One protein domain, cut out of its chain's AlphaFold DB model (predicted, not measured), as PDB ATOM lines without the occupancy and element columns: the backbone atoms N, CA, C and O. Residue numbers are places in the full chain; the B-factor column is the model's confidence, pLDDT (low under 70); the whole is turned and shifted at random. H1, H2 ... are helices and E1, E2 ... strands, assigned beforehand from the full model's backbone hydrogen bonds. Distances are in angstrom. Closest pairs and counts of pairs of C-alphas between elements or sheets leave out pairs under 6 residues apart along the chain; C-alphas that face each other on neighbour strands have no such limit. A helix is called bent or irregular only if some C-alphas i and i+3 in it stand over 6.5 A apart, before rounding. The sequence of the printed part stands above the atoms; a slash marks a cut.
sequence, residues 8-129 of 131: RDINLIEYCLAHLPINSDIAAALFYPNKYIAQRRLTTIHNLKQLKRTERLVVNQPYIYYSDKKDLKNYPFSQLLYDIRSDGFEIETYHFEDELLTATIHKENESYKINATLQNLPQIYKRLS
ATOM      1  N   ARG A   8     -32.904 -11.598 -57.913       96.19
ATOM      2  CA  ARG A   8     -32.702 -12.955 -57.362       96.19
ATOM      3  C   ARG A   8     -31.366 -13.106 -56.638       96.19
ATOM      4  O   ARG A   8     -31.303 -13.804 -55.637       96.19
ATOM      5  N   ASP A   9     -30.315 -12.455 -57.136       97.38
ATOM      6  CA  ASP A   9     -29.014 -12.484 -56.463       97.38
ATOM      7  C   ASP A   9     -29.053 -11.697 -55.160       97.38
ATOM      8  O   ASP A   9     -28.459 -12.139 -54.187       97.38
ATOM      9  N   ILE A  10     -29.763 -10.563 -55.138       97.19
ATOM     10  CA  ILE A  10     -29.970  -9.775 -53.920       97.19
ATOM     11  C   ILE A  10     -30.690 -10.631 -52.876       97.19
ATOM     12  O   ILE A  10     -30.156 -10.795 -51.787       97.19
ATOM     13  N   ASN A  11     -31.794 -11.289 -53.241       96.81
ATOM     14  CA  ASN A  11     -32.515 -12.180 -52.327       96.81
ATOM     15  C   ASN A  11     -31.627 -13.326 -51.792       96.81
ATOM     16  O   ASN A  11     -31.713 -13.687 -50.622       96.81
ATOM     17  N   LEU A  12     -30.759 -13.906 -52.630       97.62
ATOM     18  CA  LEU A  12     -29.808 -14.934 -52.184       97.62
ATOM     19  C   LEU A  12     -28.737 -14.363 -51.244       97.62
ATOM     20  O   LEU A  12     -28.323 -15.025 -50.293       97.62
ATOM     21  N   ILE A  13     -28.247 -13.153 -51.516       97.69
ATOM     22  CA  ILE A  13     -27.284 -12.478 -50.641       97.69
ATOM     23  C   ILE A  13     -27.944 -12.195 -49.291       97.69
ATOM     24  O   ILE A  13     -27.352 -12.522 -48.270       97.69
ATOM     25  N   GLU A  14     -29.171 -11.673 -49.279       97.25
ATOM     26  CA  GLU A  14     -29.964 -11.436 -48.067       97.25
ATOM     27  C   GLU A  14     -30.165 -12.721 -47.258       97.25
ATOM     28  O   GLU A  14     -29.952 -12.717 -46.050       97.25
ATOM     29  N   TYR A  15     -30.449 -13.845 -47.920       97.06
ATOM     30  CA  TYR A  15     -30.488 -15.161 -47.281       97.06
ATOM     31  C   TYR A  15     -29.181 -15.512 -46.555       97.06
ATOM     32  O   TYR A  15     -29.193 -15.938 -45.402       97.06
ATOM     33  N   CYS A  16     -28.037 -15.288 -47.205       97.12
ATOM     34  CA  CYS A  16     -26.735 -15.546 -46.593       97.12
ATOM     35  C   CYS A  16     -26.386 -14.539 -45.487       97.12
ATOM     36  O   CYS A  16     -25.677 -14.892 -44.547       97.12
ATOM     37  N   LEU A  17     -26.852 -13.291 -45.600       96.12
ATOM     38  CA  LEU A  17     -26.710 -12.263 -44.566       96.12
ATOM     39  C   LEU A  17     -27.565 -12.582 -43.336       96.12
ATOM     40  O   LEU A  17     -27.139 -12.277 -42.228       96.12
ATOM     41  N   ALA A  18     -28.688 -13.280 -43.513       95.25
ATOM     42  CA  ALA A  18     -29.482 -13.884 -42.445       95.25
ATOM     43  C   ALA A  18     -28.858 -15.185 -41.891       95.25
ATOM     44  O   ALA A  18     -29.560 -16.051 -41.380       95.25
ATOM     45  N   HIS A  19     -27.534 -15.337 -41.988       96.31
ATOM     46  CA  HIS A  19     -26.752 -16.436 -41.409       96.31
ATOM     47  C   HIS A  19     -27.028 -17.837 -41.970       96.31
ATOM     48  O   HIS A  19     -26.642 -18.826 -41.337       96.31
ATOM     49  N   LEU A  20     -27.641 -17.945 -43.153       97.25
ATOM     50  CA  LEU A  20     -27.899 -19.225 -43.812       97.25
ATOM     51  C   LEU A  20     -26.925 -19.457 -44.983       97.25
ATOM     52  O   LEU A  20     -27.070 -18.869 -46.055       97.25
ATOM     53  N   PRO A  21     -25.901 -20.313 -44.818       97.56
ATOM     54  CA  PRO A  21     -24.952 -20.617 -45.887       97.56
ATOM     55  C   PRO A  21     -25.593 -21.508 -46.959       97.56
ATOM     56  O   PRO A  21     -26.501 -22.281 -46.673       97.56
ATOM     57  N   ILE A  22     -25.113 -21.457 -48.200       98.00
ATOM     58  CA  ILE A  22     -25.801 -22.090 -49.333       98.00
ATOM     59  C   ILE A  22     -24.841 -22.737 -50.330       98.00
ATOM     60  O   ILE A  22     -23.754 -22.227 -50.582       98.00
ATOM     61  N   ASN A  23     -25.237 -23.850 -50.947       97.38
ATOM     62  CA  ASN A  23     -24.525 -24.426 -52.091       97.38
ATOM     63  C   ASN A  23     -25.328 -24.221 -53.393       97.38
ATOM     64  O   ASN A  23     -26.411 -23.637 -53.395       97.38
ATOM     65  N   SER A  24     -24.818 -24.713 -54.524       96.62
ATOM     66  CA  SER A  24     -25.517 -24.557 -55.806       96.62
ATOM     67  C   SER A  24     -26.851 -25.294 -55.921       96.62
ATOM     68  O   SER A  24     -27.702 -24.853 -56.687       96.62
ATOM     69  N   ASP A  25     -27.015 -26.413 -55.218       96.69
ATOM     70  CA  ASP A  25     -28.242 -27.215 -55.245       96.69
ATOM     71  C   ASP A  25     -29.348 -26.517 -54.450       96.69
ATOM     72  O   ASP A  25     -30.429 -26.272 -54.981       96.69
ATOM     73  N   ILE A  26     -29.027 -26.056 -53.239       97.69
ATOM     74  CA  ILE A  26     -29.931 -25.264 -52.397       97.69
ATOM     75  C   ILE A  26     -30.306 -23.956 -53.112       97.69
ATOM     76  O   ILE A  26     -31.478 -23.596 -53.193       97.69
ATOM     77  N   ALA A  27     -29.338 -23.269 -53.727       97.75
ATOM     78  CA  ALA A  27     -29.611 -22.049 -54.485       97.75
ATOM     79  C   ALA A  27     -30.547 -22.286 -55.683       97.75
ATOM     80  O   ALA A  27     -31.366 -21.426 -56.010       97.75
ATOM     81  N   ALA A  28     -30.438 -23.444 -56.336       97.25
ATOM     82  CA  ALA A  28     -31.334 -23.836 -57.416       97.25
ATOM     83  C   ALA A  28     -32.723 -24.257 -56.926       97.25
ATOM     84  O   ALA A  28     -33.686 -24.087 -57.654       97.25
ATOM     85  N   ALA A  29     -32.865 -24.786 -55.716       96.00
ATOM     86  CA  ALA A  29     -34.193 -25.071 -55.180       96.00
ATOM     87  C   ALA A  29     -34.927 -23.787 -54.752       96.00
ATOM     88  O   ALA A  29     -36.141 -23.675 -54.925       96.00
ATOM     89  N   LEU A  30     -34.192 -22.817 -54.195       95.56
ATOM     90  CA  LEU A  30     -34.789 -21.662 -53.521       95.56
ATOM     91  C   LEU A  30     -34.859 -20.385 -54.374       95.56
ATOM     92  O   LEU A  30     -35.807 -19.617 -54.234       95.56
ATOM     93  N   PHE A  31     -33.885 -20.128 -55.257       96.31
ATOM     94  CA  PHE A  31     -33.740 -18.805 -55.899       96.31
ATOM     95  C   PHE A  31     -33.659 -18.833 -57.428       96.31
ATOM     96  O   PHE A  31     -34.005 -17.844 -58.081       96.31
ATOM     97  N   TYR A  32     -33.193 -19.931 -58.023       96.75
ATOM     98  CA  TYR A  32     -32.918 -20.023 -59.461       96.75
ATOM     99  C   TYR A  32     -33.642 -21.203 -60.105       96.75
ATOM    100  O   TYR A  32     -33.964 -22.154 -59.425       96.75
ATOM    101  N   PRO A  33     -33.871 -21.205 -61.426       93.81
ATOM    102  CA  PRO A  33     -34.615 -22.292 -62.069       93.81
ATOM    103  C   PRO A  33     -33.822 -23.602 -62.217       93.81
ATOM    104  O   PRO A  33     -34.415 -24.639 -62.488       93.81
ATOM    105  N   ASN A  34     -32.486 -23.571 -62.131       95.88
ATOM    106  CA  ASN A  34     -31.655 -24.776 -62.197       95.88
ATOM    107  C   ASN A  34     -30.249 -24.559 -61.620       95.88
ATOM    108  O   ASN A  34     -29.772 -23.428 -61.467       95.88
ATOM    109  N   LYS A  35     -29.560 -25.681 -61.375       95.38
ATOM    110  CA  LYS A  35     -28.206 -25.745 -60.809       95.38
ATOM    111  C   LYS A  35     -27.158 -25.015 -61.643       95.38
ATOM    112  O   LYS A  35     -26.306 -24.340 -61.076       95.38
ATOM    113  N   TYR A  36     -27.213 -25.114 -62.970       95.44
ATOM    114  CA  TYR A  36     -26.228 -24.466 -63.843       95.44
ATOM    115  C   TYR A  36     -26.271 -22.937 -63.704       95.44
ATOM    116  O   TYR A  36     -25.242 -22.284 -63.509       95.44
ATOM    117  N   ILE A  37     -27.477 -22.363 -63.722       95.81
ATOM    118  CA  ILE A  37     -27.679 -20.929 -63.496       95.81
ATOM    119  C   ILE A  37     -27.233 -20.556 -62.081       95.81
ATOM    120  O   ILE A  37     -26.469 -19.601 -61.932       95.81
ATOM    121  N   ALA A  38     -27.629 -21.330 -61.068       97.38
ATOM    122  CA  ALA A  38     -27.235 -21.088 -59.683       97.38
ATOM    123  C   ALA A  38     -25.705 -21.055 -59.507       97.38
ATOM    124  O   ALA A  38     -25.172 -20.102 -58.944       97.38
ATOM    125  N   GLN A  39     -24.975 -22.026 -60.063       95.94
ATOM    126  CA  GLN A  39     -23.506 -22.075 -60.017       95.94
ATOM    127  C   GLN A  39     -22.858 -20.842 -60.650       95.94
ATOM    128  O   GLN A  39     -21.951 -20.232 -60.070       95.94
ATOM    129  N   ARG A  40     -23.331 -20.447 -61.838       95.75
ATOM    130  CA  ARG A  40     -22.819 -19.267 -62.544       95.75
ATOM    131  C   ARG A  40     -23.089 -17.982 -61.758       95.75
ATOM    132  O   ARG A  40     -22.211 -17.114 -61.686       95.75
ATOM    133  N   ARG A  41     -24.278 -17.842 -61.163       97.00
ATOM    134  CA  ARG A  41     -24.631 -16.668 -60.351       97.00
ATOM    135  C   ARG A  41     -23.842 -16.621 -59.048       97.00
ATOM    136  O   ARG A  41     -23.203 -15.606 -58.800       97.00
ATOM    137  N   LEU A  42     -23.747 -17.719 -58.300       97.12
ATOM    138  CA  LEU A  42     -22.931 -17.808 -57.081       97.12
ATOM    139  C   LEU A  42     -21.457 -17.458 -57.331       97.12
ATOM    140  O   LEU A  42     -20.851 -16.708 -56.570       97.12
ATOM    141  N   THR A  43     -20.884 -17.933 -58.441       95.50
ATOM    142  CA  THR A  43     -19.517 -17.561 -58.850       95.50
ATOM    143  C   THR A  43     -19.397 -16.060 -59.107       95.50
ATOM    144  O   THR A  43     -18.431 -15.433 -58.680       95.50
ATOM    145  N   THR A  44     -20.395 -15.465 -59.764       95.81
ATOM    146  CA  THR A  44     -20.437 -14.017 -60.014       95.81
ATOM    147  C   THR A  44     -20.510 -13.232 -58.702       95.81
ATOM    148  O   THR A  44     -19.705 -12.330 -58.491       95.81
ATOM    149  N   ILE A  45     -21.426 -13.604 -57.804       97.00
ATOM    150  CA  ILE A  45     -21.629 -12.982 -56.485       97.00
ATOM    151  C   ILE A  45     -20.338 -13.032 -55.652       97.00
ATOM    152  O   ILE A  45     -19.918 -12.022 -55.084       97.00
ATOM    153  N   HIS A  46     -19.658 -14.179 -55.642       96.62
ATOM    154  CA  HIS A  46     -18.369 -14.340 -54.972       96.62
ATOM    155  C   HIS A  46     -17.260 -13.475 -55.583       96.62
ATOM    156  O   HIS A  46     -16.537 -12.801 -54.853       96.62
ATOM    157  N   ASN A  47     -17.146 -13.431 -56.914       95.50
ATOM    158  CA  ASN A  47     -16.144 -12.602 -57.593       95.50
ATOM    159  C   ASN A  47     -16.364 -11.097 -57.351       95.50
ATOM    160  O   ASN A  47     -15.411 -10.320 -57.358       95.50
ATOM    161  N   LEU A  48     -17.610 -10.689 -57.093       95.31
ATOM    162  CA  LEU A  48     -17.978  -9.338 -56.656       95.31
ATOM    163  C   LEU A  48     -17.771  -9.106 -55.148       95.31
ATOM    164  O   LEU A  48     -18.163  -8.060 -54.633       95.31
ATOM    165  N   LYS A  49     -17.164 -10.069 -54.442       95.44
ATOM    166  CA  LYS A  49     -16.871 -10.043 -53.001       95.44
ATOM    167  C   LYS A  49     -18.105  -9.857 -52.111       95.44
ATOM    168  O   LYS A  49     -17.971  -9.403 -50.982       95.44
ATOM    169  N   GLN A  50     -19.290 -10.214 -52.607       96.69
ATOM    170  CA  GLN A  50     -20.525 -10.136 -51.820       96.69
ATOM    171  C   GLN A  50     -20.657 -11.317 -50.854       96.69
ATOM    172  O   GLN A  50     -21.199 -11.158 -49.772       96.69
ATOM    173  N   LEU A  51     -20.131 -12.490 -51.230       97.38
ATOM    174  CA  LEU A  51     -20.108 -13.692 -50.394       97.38
ATOM    175  C   LEU A  51     -18.734 -14.364 -50.434       97.38
ATOM    176  O   LEU A  51     -18.035 -14.369 -51.455       97.38
ATOM    177  N   LYS A  52     -18.367 -14.989 -49.319       97.75
ATOM    178  CA  LYS A  52     -17.221 -15.895 -49.219       97.75
ATOM    179  C   LYS A  52     -17.650 -17.291 -49.677       97.75
ATOM    180  O   LYS A  52     -18.841 -17.566 -49.814       97.75
ATOM    181  N   ARG A  53     -16.685 -18.173 -49.937       96.31
ATOM    182  CA  ARG A  53     -16.946 -19.588 -50.224       96.31
ATOM    183  C   ARG A  53     -15.911 -20.475 -49.554       96.31
ATOM    184  O   ARG A  53     -14.787 -20.030 -49.332       96.31
ATOM    185  N   THR A  54     -16.284 -21.714 -49.263       95.50
ATOM    186  CA  THR A  54     -15.366 -22.716 -48.723       95.50
ATOM    187  C   THR A  54     -14.293 -23.088 -49.742       95.50
ATOM    188  O   THR A  54     -14.486 -22.968 -50.953       95.50
ATOM    189  N   GLU A  55     -13.161 -23.579 -49.258       91.75
ATOM    190  CA  GLU A  55     -12.203 -24.285 -50.104       91.75
ATOM    191  C   GLU A  55     -12.729 -25.690 -50.426       91.75
ATOM    192  O   GLU A  55     -13.568 -26.240 -49.706       91.75
ATOM    193  N   ARG A  56     -12.259 -26.267 -51.535       85.75
ATOM    194  CA  ARG A  56     -12.526 -27.667 -51.878       85.75
ATOM    195  C   ARG A  56     -11.396 -28.521 -51.342       85.75
ATOM    196  O   ARG A  56     -10.249 -28.301 -51.710       85.75
ATOM    197  N   LEU A  57     -11.743 -29.509 -50.528       86.56
ATOM    198  CA  LEU A  57     -10.795 -30.511 -50.046       86.56
ATOM    199  C   LEU A  57     -10.672 -31.673 -51.035       86.56
ATOM    200  O   LEU A  57      -9.621 -32.296 -51.131       86.56
ATOM    201  N   VAL A  58     -11.739 -31.949 -51.794       88.19
ATOM    202  CA  VAL A  58     -11.782 -33.023 -52.792       88.19
ATOM    203  C   VAL A  58     -12.437 -32.571 -54.095       88.19
ATOM    204  O   VAL A  58     -13.218 -31.612 -54.147       88.19
ATOM    205  N   VAL A  59     -12.119 -33.287 -55.173       81.38
ATOM    206  CA  VAL A  59     -12.743 -33.099 -56.487       81.38
ATOM    207  C   VAL A  59     -14.250 -33.352 -56.373       81.38
ATOM    208  O   VAL A  59     -14.688 -34.228 -55.636       81.38
ATOM    209  N   ASN A  60     -15.047 -32.562 -57.093       83.00
ATOM    210  CA  ASN A  60     -16.516 -32.599 -57.095       83.00
ATOM    211  C   ASN A  60     -17.216 -32.195 -55.788       83.00
ATOM    212  O   ASN A  60     -18.446 -32.164 -55.763       83.00
ATOM    213  N   GLN A  61     -16.491 -31.781 -54.744       85.38
ATOM    214  CA  GLN A  61     -17.126 -31.184 -53.571       85.38
ATOM    215  C   GLN A  61     -17.838 -29.869 -53.960       85.38
ATOM    216  O   GLN A  61     -17.208 -28.971 -54.545       85.38
ATOM    217  N   PRO A  62     -19.143 -29.709 -53.670       89.81
ATOM    218  CA  PRO A  62     -19.834 -28.453 -53.924       89.81
ATOM    219  C   PRO A  62     -19.258 -27.348 -53.030       89.81
ATOM    220  O   PRO A  62     -18.941 -27.569 -51.864       89.81
ATOM    221  N   TYR A  63     -19.118 -26.142 -53.586       95.25
ATOM    222  CA  TYR A  63     -18.768 -24.970 -52.786       95.25
ATOM    223  C   TYR A  63     -19.952 -24.581 -51.903       95.25
ATOM    224  O   TYR A  63     -21.085 -24.541 -52.390       95.25
ATOM    225  N   ILE A  64     -19.671 -24.235 -50.649       97.19
ATOM    226  CA  ILE A  64     -20.637 -23.593 -49.759       97.19
ATOM    227  C   ILE A  64     -20.285 -22.110 -49.695       97.19
ATOM    228  O   ILE A  64     -19.145 -21.749 -49.406       97.19
ATOM    229  N   TYR A  65     -21.257 -21.261 -49.992       98.19
ATOM    230  CA  TYR A  65     -21.169 -19.810 -49.981       98.19
ATOM    231  C   TYR A  65     -21.792 -19.275 -48.694       98.19
ATOM    232  O   TYR A  65     -22.800 -19.801 -48.228       98.19
ATOM    233  N   TYR A  66     -21.173 -18.261 -48.103       98.06
ATOM    234  CA  TYR A  66     -21.550 -17.752 -46.786       98.06
ATOM    235  C   TYR A  66     -21.145 -16.284 -46.613       98.06
ATOM    236  O   TYR A  66     -20.261 -15.786 -47.319       98.06
ATOM    237  N   SER A  67     -21.775 -15.605 -45.652       97.19
ATOM    238  CA  SER A  67     -21.407 -14.245 -45.242       97.19
ATOM    239  C   SER A  67     -20.238 -14.270 -44.247       97.19
ATOM    240  O   SER A  67     -19.124 -13.816 -44.555       97.19
ATOM    241  N   ASP A  68     -20.439 -14.904 -43.087       96.44
ATOM    242  CA  ASP A  68     -19.417 -15.108 -42.062       96.44
ATOM    243  C   ASP A  68     -19.082 -16.600 -41.900       96.44
ATOM    244  O   ASP A  68     -19.925 -17.481 -42.048       96.44
ATOM    245  N   LYS A  69     -17.816 -16.918 -41.612       95.50
ATOM    246  CA  LYS A  69     -17.342 -18.302 -41.481       95.50
ATOM    247  C   LYS A  69     -18.057 -19.030 -40.339       95.50
ATOM    248  O   LYS A  69     -18.278 -20.234 -40.441       95.50
ATOM    249  N   LYS A  70     -18.438 -18.308 -39.278       94.94
ATOM    250  CA  LYS A  70     -19.216 -18.867 -38.162       94.94
ATOM    251  C   LYS A  70     -20.592 -19.383 -38.596       94.94
ATOM    252  O   LYS A  70     -21.099 -20.299 -37.961       94.94
ATOM    253  N   ASP A  71     -21.157 -18.850 -39.684       95.38
ATOM    254  CA  ASP A  71     -22.486 -19.221 -40.181       95.38
ATOM    255  C   ASP A  71     -22.494 -20.626 -40.792       95.38
ATOM    256  O   ASP A  71     -23.548 -21.239 -40.915       95.38
ATOM    257  N   LEU A  72     -21.328 -21.198 -41.126       95.81
ATOM    258  CA  LEU A  72     -21.230 -22.560 -41.669       95.81
ATOM    259  C   LEU A  72     -21.872 -23.618 -40.759       95.81
ATOM    260  O   LEU A  72     -22.372 -24.622 -41.262       95.81
ATOM    261  N   LYS A  73     -21.921 -23.384 -39.440       95.38
ATOM    262  CA  LYS A  73     -22.617 -24.267 -38.490       95.38
ATOM    263  C   LYS A  73     -24.132 -24.348 -38.740       95.38
ATOM    264  O   LYS A  73     -24.747 -25.341 -38.373       95.38
ATOM    265  N   ASN A  74     -24.713 -23.331 -39.384       96.88
ATOM    266  CA  ASN A  74     -26.140 -23.222 -39.693       96.88
ATOM    267  C   ASN A  74     -26.514 -23.902 -41.018       96.88
ATOM    268  O   ASN A  74     -27.686 -23.934 -41.384       96.88
ATOM    269  N   TYR A  75     -25.547 -24.474 -41.742       96.50
ATOM    270  CA  TYR A  75     -25.801 -25.195 -42.990       96.50
ATOM    271  C   TYR A  75     -26.904 -26.270 -42.911       96.50
ATOM    272  O   TYR A  75     -27.665 -26.382 -43.873       96.50
ATOM    273  N   PRO A  76     -27.088 -27.005 -41.792       97.25
ATOM    274  CA  PRO A  76     -28.214 -27.929 -41.645       97.25
ATOM    275  C   PRO A  76     -29.602 -27.288 -41.825       97.25
ATOM    276  O   PRO A  76     -30.518 -27.959 -42.293       97.25
ATOM    277  N   PHE A  77     -29.774 -26.001 -41.508       97.81
ATOM    278  CA  PHE A  77     -31.039 -25.288 -41.734       97.81
ATOM    279  C   PHE A  77     -31.277 -25.011 -43.220       97.81
ATOM    280  O   PHE A  77     -32.389 -25.175 -43.718       97.81
ATOM    281  N   SER A  78     -30.221 -24.654 -43.951       97.50
ATOM    282  CA  SER A  78     -30.279 -24.493 -45.404       97.50
ATOM    283  C   SER A  78     -30.572 -25.811 -46.113       97.50
ATOM    284  O   SER A  78     -31.335 -25.840 -47.078       97.50
ATOM    285  N   GLN A  79     -29.991 -26.900 -45.606       97.44
ATOM    286  CA  GLN A  79     -30.263 -28.253 -46.073       97.44
ATOM    287  C   GLN A  79     -31.729 -28.635 -45.823       97.44
ATOM    288  O   GLN A  79     -32.405 -29.037 -46.761       97.44
ATOM    289  N   LEU A  80     -32.265 -28.368 -44.624       97.75
ATOM    290  CA  LEU A  80     -33.683 -28.592 -44.319       97.75
ATOM    291  C   LEU A  80     -34.612 -27.869 -45.310       97.75
ATOM    292  O   LEU A  80     -35.542 -28.481 -45.827       97.75
ATOM    293  N   LEU A  81     -34.367 -26.587 -45.609       97.62
ATOM    294  CA  LEU A  81     -35.176 -25.842 -46.587       97.62
ATOM    295  C   LEU A  81     -35.090 -26.452 -47.993       97.62
ATOM    296  O   LEU A  81     -36.085 -26.490 -48.715       97.62
ATOM    297  N   TYR A  82     -33.913 -26.936 -48.385       97.25
ATOM    298  CA  TYR A  82     -33.741 -27.637 -49.653       97.25
ATOM    299  C   TYR A  82     -34.499 -28.963 -49.692       97.25
ATOM    300  O   TYR A  82     -35.168 -29.225 -50.692       97.25
ATOM    301  N   ASP A  83     -34.438 -29.768 -48.634       97.44
ATOM    302  CA  ASP A  83     -35.095 -31.077 -48.589       97.44
ATOM    303  C   ASP A  83     -36.618 -30.923 -48.552       97.44
ATOM    304  O   ASP A  83     -37.315 -31.591 -49.312       97.44
ATOM    305  N   ILE A  84     -37.135 -29.949 -47.792       96.38
ATOM    306  CA  ILE A  84     -38.545 -29.529 -47.831       96.38
ATOM    307  C   ILE A  84     -38.966 -29.201 -49.267       96.38
ATOM    308  O   ILE A  84     -39.955 -29.730 -49.775       96.38
ATOM    309  N   ARG A  85     -38.207 -28.335 -49.951       95.44
ATOM    310  CA  ARG A  85     -38.543 -27.906 -51.313       95.44
ATOM    311  C   ARG A  85     -38.451 -29.058 -52.315       95.44
ATOM    312  O   ARG A  85     -39.271 -29.142 -53.227       95.44
ATOM    313  N   SER A  86     -37.468 -29.936 -52.141       94.81
ATOM    314  CA  SER A  86     -37.212 -31.089 -53.011       94.81
ATOM    315  C   SER A  86     -38.249 -32.196 -52.841       94.81
ATOM    316  O   SER A  86     -38.547 -32.894 -53.807       94.81
ATOM    317  N   ASP A  87     -38.845 -32.322 -51.654       95.06
ATOM    318  CA  ASP A  87     -39.962 -33.234 -51.387       95.06
ATOM    319  C   ASP A  87     -41.322 -32.684 -51.876       95.06
ATOM    320  O   ASP A  87     -42.366 -33.322 -51.732       95.06
ATOM    321  N   GLY A  88     -41.326 -31.503 -52.504       94.44
ATOM    322  CA  GLY A  88     -42.500 -30.923 -53.155       94.44
ATOM    323  C   GLY A  88     -43.320 -29.977 -52.283       94.44
ATOM    324  O   GLY A  88     -44.405 -29.581 -52.694       94.44
ATOM    325  N   PHE A  89     -42.820 -29.583 -51.109       96.19
ATOM    326  CA  PHE A  89     -43.463 -28.531 -50.328       96.19
ATOM    327  C   PHE A  89     -43.236 -27.146 -50.960       96.19
ATOM    328  O   PHE A  89     -42.168 -26.811 -51.497       96.19
ATOM    329  N   GLU A  90     -44.241 -26.289 -50.845       95.75
ATOM    330  CA  GLU A  90     -44.125 -24.856 -51.070       95.75
ATOM    331  C   GLU A  90     -43.722 -24.150 -49.784       95.75
ATOM    332  O   GLU A  90     -44.368 -24.306 -48.758       95.75
ATOM    333  N   ILE A  91     -42.636 -23.378 -49.835       96.25
ATOM    334  CA  ILE A  91     -42.188 -22.555 -48.710       96.25
ATOM    335  C   ILE A  91     -42.761 -21.159 -48.932       96.25
ATOM    336  O   ILE A  91     -42.292 -20.438 -49.812       96.25
ATOM    337  N   GLU A  92     -43.783 -20.796 -48.160       95.75
ATOM    338  CA  GLU A  92     -44.422 -19.481 -48.251       95.75
ATOM    339  C   GLU A  92     -43.527 -18.408 -47.629       95.75
ATOM    340  O   GLU A  92     -43.223 -17.389 -48.249       95.75
ATOM    341  N   THR A  93     -43.060 -18.665 -46.406       94.25
ATOM    342  CA  THR A  93     -42.166 -17.783 -45.656       94.25
ATOM    343  C   THR A  93     -41.186 -18.596 -44.825       94.25
ATOM    344  O   THR A  93     -41.474 -19.721 -44.409       94.25
ATOM    345  N   TYR A  94     -40.018 -18.015 -44.565       95.75
ATOM    346  CA  TYR A  94     -39.104 -18.493 -43.537       95.75
ATOM    347  C   TYR A  94     -38.310 -17.328 -42.947       95.75
ATOM    348  O   TYR A  94     -38.037 -16.338 -43.626       95.75
ATOM    349  N   HIS A  95     -37.922 -17.472 -41.685       95.75
ATOM    350  CA  HIS A  95     -37.095 -16.526 -40.947       95.75
ATOM    351  C   HIS A  95     -36.075 -17.289 -40.111       95.75
ATOM    352  O   HIS A  95     -36.392 -18.343 -39.557       95.75
ATOM    353  N   PHE A  96     -34.862 -16.751 -40.017       96.38
ATOM    354  CA  PHE A  96     -33.807 -17.298 -39.175       96.38
ATOM    355  C   PHE A  96     -33.295 -16.217 -38.231       96.38
ATOM    356  O   PHE A  96     -32.749 -15.209 -38.675       96.38
ATOM    357  N   GLU A  97     -33.488 -16.437 -36.937       94.00
ATOM    358  CA  GLU A  97     -33.090 -15.524 -35.867       94.00
ATOM    359  C   GLU A  97     -32.725 -16.359 -34.639       94.00
ATOM    360  O   GLU A  97     -33.343 -17.394 -34.401       94.00
ATOM    361  N   ASP A  98     -31.685 -15.963 -33.902       90.31
ATOM    362  CA  ASP A  98     -31.253 -16.629 -32.663       90.31
ATOM    363  C   ASP A  98     -31.131 -18.166 -32.755       90.31
ATOM    364  O   ASP A  98     -31.517 -18.906 -31.854       90.31
ATOM    365  N   GLU A  99     -30.578 -18.659 -33.871       91.31
ATOM    366  CA  GLU A  99     -30.400 -20.096 -34.160       91.31
ATOM    367  C   GLU A  99     -31.707 -20.905 -34.295       91.31
ATOM    368  O   GLU A  99     -31.694 -22.142 -34.269       91.31
ATOM    369  N   LEU A 100     -32.827 -20.212 -34.493       96.25
ATOM    370  CA  LEU A 100     -34.144 -20.774 -34.742       96.25
ATOM    371  C   LEU A 100     -34.585 -20.467 -36.178       96.25
ATOM    372  O   LEU A 100     -34.782 -19.313 -36.558       96.25
ATOM    373  N   LEU A 101     -34.804 -21.516 -36.971       97.38
ATOM    374  CA  LEU A 101     -35.471 -21.410 -38.265       97.38
ATOM    375  C   LEU A 101     -36.979 -21.574 -38.072       97.38
ATOM    376  O   LEU A 101     -37.446 -22.654 -37.708       97.38
ATOM    377  N   THR A 102     -37.754 -20.542 -38.379       97.69
ATOM    378  CA  THR A 102     -39.210 -20.657 -38.502       97.69
ATOM    379  C   THR A 102     -39.608 -20.649 -39.967       97.69
ATOM    380  O   THR A 102     -39.022 -19.911 -40.754       97.69
ATOM    381  N   ALA A 103     -40.568 -21.482 -40.359       97.31
ATOM    382  CA  ALA A 103     -41.073 -21.504 -41.730       97.31
ATOM    383  C   ALA A 103     -42.544 -21.912 -41.780       97.31
ATOM    384  O   ALA A 103     -42.975 -22.762 -40.998       97.31
ATOM    385  N   THR A 104     -43.288 -21.335 -42.718       97.88
ATOM    386  CA  THR A 104     -44.631 -21.792 -43.087       97.88
ATOM    387  C   THR A 104     -44.534 -22.496 -44.430       97.88
ATOM    388  O   THR A 104     -44.062 -21.911 -45.410       97.88
ATOM    389  N   ILE A 105     -44.941 -23.765 -44.458       97.31
ATOM    390  CA  ILE A 105     -44.847 -24.617 -45.642       97.31
ATOM    391  C   ILE A 105     -46.190 -25.257 -45.968       97.31
ATOM    392  O   ILE A 105     -46.984 -25.531 -45.069       97.31
ATOM    393  N   HIS A 106     -46.410 -25.534 -47.247       96.44
ATOM    394  CA  HIS A 106     -47.654 -26.094 -47.764       96.44
ATOM    395  C   HIS A 106     -47.368 -27.294 -48.649       96.44
ATOM    396  O   HIS A 106     -46.408 -27.286 -49.420       96.44
ATOM    397  N   LYS A 107     -48.202 -28.324 -48.564       94.56
ATOM    398  CA  LYS A 107     -48.204 -29.435 -49.515       94.56
ATOM    399  C   LYS A 107     -49.628 -29.924 -49.656       94.56
ATOM    400  O   LYS A 107     -50.304 -30.157 -48.658       94.56
ATOM    401  N   GLU A 108     -50.073 -30.043 -50.901       89.31
ATOM    402  CA  GLU A 108     -51.463 -30.372 -51.217       89.31
ATOM    403  C   GLU A 108     -52.423 -29.362 -50.560       89.31
ATOM    404  O   GLU A 108     -52.401 -28.191 -50.928       89.31
ATOM    405  N   ASN A 109     -53.228 -29.789 -49.582       89.44
ATOM    406  CA  ASN A 109     -54.180 -28.940 -48.856       89.44
ATOM    407  C   ASN A 109     -53.791 -28.721 -47.384       89.44
ATOM    408  O   ASN A 109     -54.617 -28.273 -46.588       89.44
ATOM    409  N   GLU A 110     -52.562 -29.070 -47.005       92.31
ATOM    410  CA  GLU A 110     -52.093 -28.983 -45.628       92.31
ATOM    411  C   GLU A 110     -51.020 -27.907 -45.475       92.31
ATOM    412  O   GLU A 110     -50.095 -27.791 -46.283       92.31
ATOM    413  N   SER A 111     -51.146 -27.134 -44.396       95.38
ATOM    414  CA  SER A 111     -50.204 -26.089 -44.003       95.38
ATOM    415  C   SER A 111     -49.524 -26.469 -42.696       95.38
ATOM    416  O   SER A 111     -50.179 -26.826 -41.714       95.38
ATOM    417  N   TYR A 112     -48.206 -26.322 -42.653       95.00
ATOM    418  CA  TYR A 112     -47.389 -26.659 -41.498       95.00
ATOM    419  C   TYR A 112     -46.543 -25.467 -41.077       95.00
ATOM    420  O   TYR A 112     -45.945 -24.780 -41.905       95.00
ATOM    421  N   LYS A 113     -46.433 -25.271 -39.762       96.62
ATOM    422  CA  LYS A 113     -45.464 -24.350 -39.173       96.62
ATOM    423  C   LYS A 113     -44.286 -25.133 -38.612       96.62
ATOM    424  O   LYS A 113     -44.450 -25.982 -37.735       96.62
ATOM    425  N   ILE A 114     -43.094 -24.809 -39.089       96.25
ATOM    426  CA  ILE A 114     -41.831 -25.368 -38.622       96.25
ATOM    427  C   ILE A 114     -41.195 -24.398 -37.633       96.25
ATOM    428  O   ILE A 114     -41.159 -23.197 -37.879       96.25
ATOM    429  N   ASN A 115     -40.663 -24.944 -36.539       97.38
ATOM    430  CA  ASN A 115     -39.767 -24.251 -35.615       97.38
ATOM    431  C   ASN A 115     -38.548 -25.160 -35.389       97.38
ATOM    432  O   ASN A 115     -38.614 -26.116 -34.611       97.38
ATOM    433  N   ALA A 116     -37.474 -24.911 -36.132       97.38
ATOM    434  CA  ALA A 116     -36.290 -25.754 -36.214       97.38
ATOM    435  C   ALA A 116     -35.128 -25.173 -35.411       97.38
ATOM    436  O   ALA A 116     -34.682 -24.061 -35.669       97.38
ATOM    437  N   THR A 117     -34.586 -25.971 -34.502       97.62
ATOM    438  CA  THR A 117     -33.286 -25.762 -33.859       97.62
ATOM    439  C   THR A 117     -32.390 -26.944 -34.203       97.62
ATOM    440  O   THR A 117     -32.880 -28.019 -34.549       97.62
ATOM    441  N   LEU A 118     -31.069 -26.806 -34.052       95.69
ATOM    442  CA  LEU A 118     -30.145 -27.919 -34.323       95.69
ATOM    443  C   LEU A 118     -30.491 -29.192 -33.527       95.69
ATOM    444  O   LEU A 118     -30.267 -30.299 -34.006       95.69
ATOM    445  N   GLN A 119     -31.075 -29.042 -32.334       96.31
ATOM    446  CA  GLN A 119     -31.436 -30.157 -31.456       96.31
ATOM    447  C   GLN A 119     -32.663 -30.939 -31.946       96.31
ATOM    448  O   GLN A 119     -32.751 -32.143 -31.712       96.31
ATOM    449  N   ASN A 120     -33.616 -30.277 -32.611       97.12
ATOM    450  CA  ASN A 120     -34.878 -30.900 -33.010       97.12
ATOM    451  C   ASN A 120     -34.969 -31.224 -34.511       97.12
ATOM    452  O   ASN A 120     -35.957 -31.839 -34.918       97.12
ATOM    453  N   LEU A 121     -33.946 -30.892 -35.314       96.25
ATOM    454  CA  LEU A 121     -33.898 -31.221 -36.744       96.25
ATOM    455  C   LEU A 121     -34.294 -32.681 -37.032       96.25
ATOM    456  O   LEU A 121     -35.212 -32.872 -37.828       96.25
ATOM    457  N   PRO A 122     -33.751 -33.717 -36.354       96.06
ATOM    458  CA  PRO A 122     -34.131 -35.103 -36.648       96.06
ATOM    459  C   PRO A 122     -35.631 -35.382 -36.470       96.06
ATOM    460  O   PRO A 122     -36.218 -36.182 -37.198       96.06
ATOM    461  N   GLN A 123     -36.277 -34.710 -35.512       96.75
ATOM    462  CA  GLN A 123     -37.715 -34.853 -35.284       96.75
ATOM    463  C   GLN A 123     -38.528 -34.190 -36.395       96.75
ATOM    464  O   GLN A 123     -39.572 -34.716 -36.775       96.75
ATOM    465  N   ILE A 124     -38.053 -33.061 -36.925       96.50
ATOM    466  CA  ILE A 124     -38.691 -32.363 -38.046       96.50
ATOM    467  C   ILE A 124     -38.611 -33.215 -39.308       96.50
ATOM    468  O   ILE A 124     -39.650 -33.457 -39.914       96.50
ATOM    469  N   TYR A 125     -37.428 -33.747 -39.640       96.62
ATOM    470  CA  TYR A 125     -37.268 -34.670 -40.770       96.62
ATOM    471  C   TYR A 125     -38.223 -35.858 -40.644       96.62
ATOM    472  O   TYR A 125     -38.963 -36.154 -41.576       96.62
ATOM    473  N   LYS A 126     -38.302 -36.475 -39.456       95.94
ATOM    474  CA  LYS A 126     -39.225 -37.588 -39.204       95.94
ATOM    475  C   LYS A 126     -40.696 -37.202 -39.388       95.94
ATOM    476  O   LYS A 126     -41.450 -37.976 -39.964       95.94
ATOM    477  N   ARG A 127     -41.125 -36.045 -38.875       93.75
ATOM    478  CA  ARG A 127     -42.528 -35.596 -38.960       93.75
ATOM    479  C   ARG A 127     -42.944 -35.254 -40.384       93.75
ATOM    480  O   ARG A 127     -44.070 -35.544 -40.759       93.75
ATOM    481  N   LEU A 128     -42.034 -34.663 -41.149       93.25
ATOM    482  CA  LEU A 128     -42.254 -34.310 -42.550       93.25
ATOM    483  C   LEU A 128     -41.923 -35.463 -43.509       93.25
ATOM    484  O   LEU A 128     -42.096 -35.313 -44.711       93.25
ATOM    485  N   SER A 129     -41.464 -36.608 -42.990       93.31
ATOM    486  CA  SER A 129     -41.012 -37.766 -43.775       93.31
ATOM    487  C   SER A 129     -39.934 -37.429 -44.820       93.31
ATOM    488  O   SER A 129     -39.876 -38.051 -45.879       93.31
TER     489      SER A 129
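What this domain is: This is residues 8 to 129 of the 131 residues of an uncharacterized protein of Turicibacter sp. H121 (UniProt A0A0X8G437). A three-stranded sheet, E1 E2 E3, makes a wall at one end of the domain, with the kinked helix H4 packed along one face over E2 and the short H5 beside E3. Beyond H4, away from the sheet, H1, H2 and H3 gather in a cluster, and the long loop of residues 48 to 68 lies at that far end. The printed part has 122 residues, in the order H1 H2 H3 H4 E1 E2 E3 H5, mixed in class, the sheet antiparallel. It is compact, with a radius of gyration of the C-alphas of 14.3 A and spans of 41 by 28 by 28 A.

Where its parts are: H1, residues 8 to 17, begins with C-alpha 8 at (-32.702, -12.955, -57.362). H2 is residues 24 to 30, and H3, residues 35 to 47, is 18.1 A long. H4, residues 69 to 86, is 26.3 A long and irregular, with C-alphas 73 and 76 7.4 A apart and a kink of 39 degrees near residue 76. E1 is residues 90 to 97, 21.0 A, and bends by 51 degrees at residue 93; E2 is residues 100 to 107, 22.2 A; E3 is residues 110 to 116, 18.7 A. H5, residues 121 to 128, ends with C-alpha 128 at (-42.254, -34.310, -42.550).

How they stand to each other: The strands form a meander of two hairpins, each strand the antiparallel neighbour of the one before: N 92 and O 104 are 3.0 A apart, N 103 and O 114 3.1 A. H4 and H5 on one face of the sheet make two layers; H4, at a height over the sheet of 10.4 A, runs along E2, at 10 degrees on the local plane. H2 touches residues 78 to 86 of H4, the closest C-alphas, Ile 26 and Tyr 82, 5.3 A apart. H2 also touches H3, with C-alphas 28 and 35 5.0 A apart. H1 is close to but not clearly touching H2, the closest C-alphas, Leu 12 and Ala 27, 7.5 A apart. O i to N i+4 pairs are within hydrogen-bond range throughout H1, H2, H3 and H5, and 8 of 14 in H4.

The domain as a whole: The C-alphas of Leu 57 and Asn 109, 43.4 A apart, are the two farthest apart. The link from H3 to H4 is long, with residues 52 to 53 and 65 to 66 in a short antiparallel pairing. The printed part has no cut, and no printed residue is under 70 in pLDDT.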